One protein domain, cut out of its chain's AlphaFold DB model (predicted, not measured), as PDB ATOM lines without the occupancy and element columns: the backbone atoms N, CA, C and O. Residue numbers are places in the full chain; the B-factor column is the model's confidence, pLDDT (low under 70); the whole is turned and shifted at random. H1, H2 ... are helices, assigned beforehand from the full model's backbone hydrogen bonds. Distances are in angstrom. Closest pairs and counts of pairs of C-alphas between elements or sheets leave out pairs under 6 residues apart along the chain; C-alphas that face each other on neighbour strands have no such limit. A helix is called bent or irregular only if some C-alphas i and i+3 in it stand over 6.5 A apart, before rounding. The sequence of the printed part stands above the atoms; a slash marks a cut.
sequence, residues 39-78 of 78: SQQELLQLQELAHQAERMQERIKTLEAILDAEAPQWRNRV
ATOM      1  N   SER A  39     148.587 160.241 244.076       86.12
ATOM      2  CA  SER A  39     147.878 160.490 242.830       86.12
ATOM      3  C   SER A  39     147.645 159.177 242.075       86.12
ATOM      4  O   SER A  39     148.337 158.179 242.283       86.12
ATOM      5  N   GLN A  40     146.689 159.165 241.142       85.88
ATOM      6  CA  GLN A  40     146.439 157.969 240.325       85.88
ATOM      7  C   GLN A  40     147.691 157.493 239.574       85.88
ATOM      8  O   GLN A  40     147.908 156.293 239.441       85.88
ATOM      9  N   GLN A  41     148.539 158.419 239.122       89.75
ATOM     10  CA  GLN A  41     149.792 158.077 238.455       89.75
ATOM     11  C   GLN A  41     150.788 157.412 239.415       89.75
ATOM     12  O   GLN A  41     151.411 156.417 239.053       89.75
ATOM     13  N   GLU A  42     150.917 157.926 240.639       90.06
ATOM     14  CA  GLU A  42     151.784 157.331 241.662       90.06
ATOM     15  C   GLU A  42     151.273 155.955 242.107       90.06
ATOM     16  O   GLU A  42     152.070 155.039 242.299       90.06
ATOM     17  N   LEU A  43     149.951 155.765 242.197       92.56
ATOM     18  CA  LEU A  43     149.350 154.452 242.450       92.56
ATOM     19  C   LEU A  43     149.689 153.442 241.351       92.56
ATOM     20  O   LEU A  43     150.080 152.318 241.662       92.56
ATOM     21  N   LEU A  44     149.581 153.833 240.079       95.69
ATOM     22  CA  LEU A  44     149.957 152.973 238.953       95.69
ATOM     23  C   LEU A  44     151.449 152.624 238.982       95.69
ATOM     24  O   LEU A  44     151.819 151.471 238.778       95.69
ATOM     25  N   GLN A  45     152.307 153.598 239.289       96.31
ATOM     26  CA  GLN A  45     153.742 153.361 239.409       96.31
ATOM     27  C   GLN A  45     154.071 152.405 240.562       96.31
ATOM     28  O   GLN A  45     154.917 151.529 240.407       96.31
ATOM     29  N   LEU A  46     153.394 152.530 241.705       96.19
ATOM     30  CA  LEU A  46     153.564 151.595 242.818       96.19
ATOM     31  C   LEU A  46     153.095 150.184 242.475       96.19
ATOM     32  O   LEU A  46     153.762 149.227 242.856       96.19
ATOM     33  N   GLN A  47     151.979 150.041 241.759       96.62
ATOM     34  CA  GLN A  47     151.512 148.733 241.297       96.62
ATOM     35  C   GLN A  47     152.527 148.077 240.360       96.62
ATOM     36  O   GLN A  47     152.830 146.898 240.519       96.62
ATOM     37  N   GLU A  48     153.106 148.846 239.439       97.56
ATOM     38  CA  GLU A  48     154.161 148.358 238.550       97.56
ATOM     39  C   GLU A  48     155.404 147.922 239.339       97.56
ATOM     40  O   GLU A  48     155.929 146.832 239.121       97.56
ATOM     41  N   LEU A  49     155.846 148.721 240.316       97.56
ATOM     42  CA  LEU A  49     156.977 148.361 241.177       97.56
ATOM     43  C   LEU A  49     156.699 147.102 242.011       97.56
ATOM     44  O   LEU A  49     157.583 146.257 242.149       97.56
ATOM     45  N   ALA A  50     155.483 146.951 242.540       97.44
ATOM     46  CA  ALA A  50     155.076 145.755 243.272       97.44
ATOM     47  C   ALA A  50     155.098 144.516 242.367       97.44
ATOM     48  O   ALA A  50     155.667 143.490 242.738       97.44
ATOM     49  N   HIS A  51     154.574 144.634 241.145       97.88
ATOM     50  CA  HIS A  51     154.608 143.549 240.174       97.88
ATOM     51  C   HIS A  51     156.045 143.169 239.786       97.88
ATOM     52  O   HIS A  51     156.396 141.991 239.713       97.88
ATOM     53  N   GLN A  52     156.922 144.154 239.591       97.94
ATOM     54  CA  GLN A  52     158.341 143.899 239.342       97.94
ATOM     55  C   GLN A  52     159.007 143.181 240.520       97.94
ATOM     56  O   GLN A  52     159.779 142.247 240.297       97.94
ATOM     57  N   ALA A  53     158.688 143.561 241.760       98.06
ATOM     58  CA  ALA A  53     159.196 142.896 242.957       98.06
ATOM     59  C   ALA A  53     158.769 141.422 243.031       98.06
ATOM     60  O   ALA A  53     159.617 140.563 243.277       98.06
ATOM     61  N   GLU A  54     157.507 141.107 242.727       97.62
ATOM     62  CA  GLU A  54     157.018 139.722 242.648       97.62
ATOM     63  C   GLU A  54     157.802 138.904 241.613       97.62
ATOM     64  O   GLU A  54     158.292 137.811 241.910       97.62
ATOM     65  N   ARG A  55     158.009 139.455 240.411       97.75
ATOM     66  CA  ARG A  55     158.784 138.776 239.359       97.75
ATOM     67  C   ARG A  55     160.245 138.588 239.751       97.75
ATOM     68  O   ARG A  55     160.840 137.562 239.425       97.75
ATOM     69  N   MET A  56     160.847 139.556 240.438       97.62
ATOM     70  CA  MET A  56     162.207 139.412 240.955       97.62
ATOM     71  C   MET A  56     162.291 138.296 241.997       97.62
ATOM     72  O   MET A  56     163.220 137.497 241.932       97.62
ATOM     73  N   GLN A  57     161.314 138.189 242.900       97.56
ATOM     74  CA  GLN A  57     161.272 137.132 243.910       97.56
ATOM     75  C   GLN A  57     161.181 135.735 243.279       97.56
ATOM     76  O   GLN A  57     161.913 134.828 243.681       97.56
ATOM     77  N   GLU A  58     160.338 135.552 242.261       97.44
ATOM     78  CA  GLU A  58     160.234 134.279 241.534       97.44
ATOM     79  C   GLU A  58     161.553 133.908 240.839       97.44
ATOM     80  O   GLU A  58     162.015 132.762 240.897       97.44
ATOM     81  N   ARG A  59     162.213 134.899 240.231       97.75
ATOM     82  CA  ARG A  59     163.523 134.708 239.604       97.75
ATOM     83  C   ARG A  59     164.601 134.363 240.622       97.75
ATOM     84  O   ARG A  59     165.390 133.468 240.345       97.75
ATOM     85  N   ILE A  60     164.628 135.021 241.780       96.75
ATOM     86  CA  ILE A  60     165.573 134.707 242.862       96.75
ATOM     87  C   ILE A  60     165.379 133.265 243.312       96.75
ATOM     88  O   ILE A  60     166.344 132.513 243.317       96.75
ATOM     89  N   LYS A  61     164.140 132.833 243.571       96.38
ATOM     90  CA  LYS A  61     163.851 131.442 243.945       96.38
ATOM     91  C   LYS A  61     164.325 130.442 242.887       96.38
ATOM     92  O   LYS A  61     164.841 129.379 243.216       96.38
ATOM     93  N   THR A  62     164.159 130.784 241.611       96.56
ATOM     94  CA  THR A  62     164.653 129.959 240.500       96.56
ATOM     95  C   THR A  62     166.180 129.897 240.494       96.56
ATOM     96  O   THR A  62     166.747 128.817 240.363       96.56
ATOM     97  N   LEU A  63     166.855 131.036 240.671       96.12
ATOM     98  CA  LEU A  63     168.313 131.101 240.757       96.12
ATOM     99  C   LEU A  63     168.841 130.320 241.961       96.12
ATOM    100  O   LEU A  63     169.807 129.584 241.809       96.12
ATOM    101  N   GLU A  64     168.194 130.423 243.120       94.69
ATOM    102  CA  GLU A  64     168.525 129.647 244.316       94.69
ATOM    103  C   GLU A  64     168.374 128.144 244.074       94.69
ATOM    104  O   GLU A  64     169.252 127.387 244.466       94.69
ATOM    105  N   ALA A  65     167.320 127.707 243.375       94.38
ATOM    106  CA  ALA A  65     167.136 126.299 243.023       94.38
ATOM    107  C   ALA A  65     168.230 125.783 242.070       94.38
ATOM    108  O   ALA A  65     168.714 124.664 242.235       94.38
ATOM    109  N   ILE A  66     168.646 126.601 241.095       94.56
ATOM    110  CA  ILE A  66     169.764 126.277 240.197       94.56
ATOM    111  C   ILE A  66     171.075 126.209 240.988       94.56
ATOM    112  O   ILE A  66     171.823 125.246 240.855       94.56
ATOM    113  N   LEU A  67     171.341 127.191 241.850       93.69
ATOM    114  CA  LEU A  67     172.534 127.238 242.697       93.69
ATOM    115  C   LEU A  67     172.597 126.064 243.683       93.69
ATOM    116  O   LEU A  67     173.671 125.500 243.882       93.69
ATOM    117  N   ASP A  68     171.466 125.657 244.259       91.69
ATOM    118  CA  ASP A  68     171.376 124.481 245.128       91.69
ATOM    119  C   ASP A  68     171.694 123.180 244.360       91.69
ATOM    120  O   ASP A  68     172.306 122.273 244.926       91.69
ATOM    121  N   ALA A  69     171.337 123.096 243.071       92.62
ATOM    122  CA  ALA A  69     171.626 121.942 242.217       92.62
ATOM    123  C   ALA A  69     173.070 121.925 241.679       92.62
ATOM    124  O   ALA A  69     173.716 120.877 241.682       92.62
ATOM    125  N   GLU A  70     173.581 123.067 241.213       93.19
ATOM    126  CA  GLU A  70     174.873 123.160 240.520       93.19
ATOM    127  C   GLU A  70     176.052 123.476 241.451       93.19
ATOM    128  O   GLU A  70     177.185 123.085 241.173       93.19
ATOM    129  N   ALA A  71     175.813 124.153 242.576       89.06
ATOM    130  CA  ALA A  71     176.856 124.555 243.515       89.06
ATOM    131  C   ALA A  71     176.430 124.361 244.985       89.06
ATOM    132  O   ALA A  71     176.407 125.335 245.729       89.06
ATOM    133  N   PRO A  72     176.200 123.128 245.479       83.00
ATOM    134  CA  PRO A  72     175.533 122.845 246.765       83.00
ATOM    135  C   PRO A  72     176.113 123.523 248.025       83.00
ATOM    136  O   PRO A  72     175.450 123.597 249.055       83.00
ATOM    137  N   GLN A  73     177.362 123.997 247.978       88.69
ATOM    138  CA  GLN A  73     178.035 124.692 249.085       88.69
ATOM    139  C   GLN A  73     178.069 126.221 248.928       88.69
ATOM    140  O   GLN A  73     178.756 126.896 249.695       88.69
ATOM    141  N   TRP A  74     177.369 126.792 247.942       89.75
ATOM    142  CA  TRP A  74     177.386 128.229 247.647       89.75
ATOM    143  C   TRP A  74     176.970 129.079 248.854       89.75
ATOM    144  O   TRP A  74     177.569 130.121 249.105       89.75
ATOM    145  N   ARG A  75     176.022 128.579 249.655       87.31
ATOM    146  CA  ARG A  75     175.543 129.233 250.881       87.31
ATOM    147  C   ARG A  75     176.617 129.397 251.955       87.31
ATOM    148  O   ARG A  75     176.506 130.296 252.772       87.31
ATOM    149  N   ASN A  76     177.672 128.580 251.938       89.12
ATOM    150  CA  ASN A  76     178.778 128.682 252.899       89.12
ATOM    151  C   ASN A  76     179.775 129.800 252.544       89.12
ATOM    152  O   ASN A  76     180.744 130.004 253.271       89.12
ATOM    153  N   ARG A  77     179.595 130.462 251.393       76.69
ATOM    154  CA  ARG A  77     180.461 131.545 250.902       76.69
ATOM    155  C   ARG A  77     179.839 132.936 251.059       76.69
ATOM    156  O   ARG A  77     180.470 133.900 250.628       76.69
ATOM    157  N   VAL A  78     178.622 133.019 251.604       62.84
ATOM    158  CA  VAL A  78     177.891 134.271 251.867       62.84
ATOM    159  C   VAL A  78     178.173 134.747 253.285       62.84
ATOM    160  O   VAL A  78     178.214 133.882 254.187       62.84
TER     161      VAL A  78
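What this domain is: This is residues 39 to 78 of the 78 residues of the protein "Phage shock protein B" of Pseudidiomarina tainanensis (UniProt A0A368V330). One long helix, H1, makes nearly the whole length of this rod, and at its far end the chain turns off through a tight link into a single short helical turn, H2, giving an L with one long and one very short arm. Most of H1 stands free, with nothing packed along residues 40 to 63. The printed part has 40 residues with two named helices, H1 then H2, and no named strand; the class is all helix. The whole is extended, with a radius of gyration of the C-alphas of 15.7 A, and the C-alphas span 47 by 17 by 6 A.

Where its parts are: H1 holds residues 40 to 70 and measures 44.9 A from first to last C-alpha. It begins at C-alpha 40 at (146.439, 157.969, 240.325) and ends at C-alpha 70 at (174.873, 123.160, 240.520). H2 holds residues 74 to 77, four residues, and ends at C-alpha 77 at (180.461, 131.545, 250.902).

How they stand to each other: H1 is not bent, and each of its O i to N i+4 pairs is within hydrogen-bond range. H2 is too short for such a pair, but its one O i to N i+3 pair is within range. H1 and H2 are close but not clearly touching, with 2 pairs of C-alphas within 8 A. Their closest C-alphas, those of Leu 67 and Trp 74, are 7.0 A apart. Their centres are 22.6 A apart. Residues 68 to 73, of which 68 to 70 belong to H1, also stand free.

The domain as a whole: The two C-alphas farthest apart, those of Ser 39 and Gln 73, are 47.2 A from each other. The printed part has no cut, and it ends at Val 78, the chain's last residue. The link from H1 to H2, three residues, is tight. The mean pLDDT of the printed part is 92.7, and residue 78 alone is under 70.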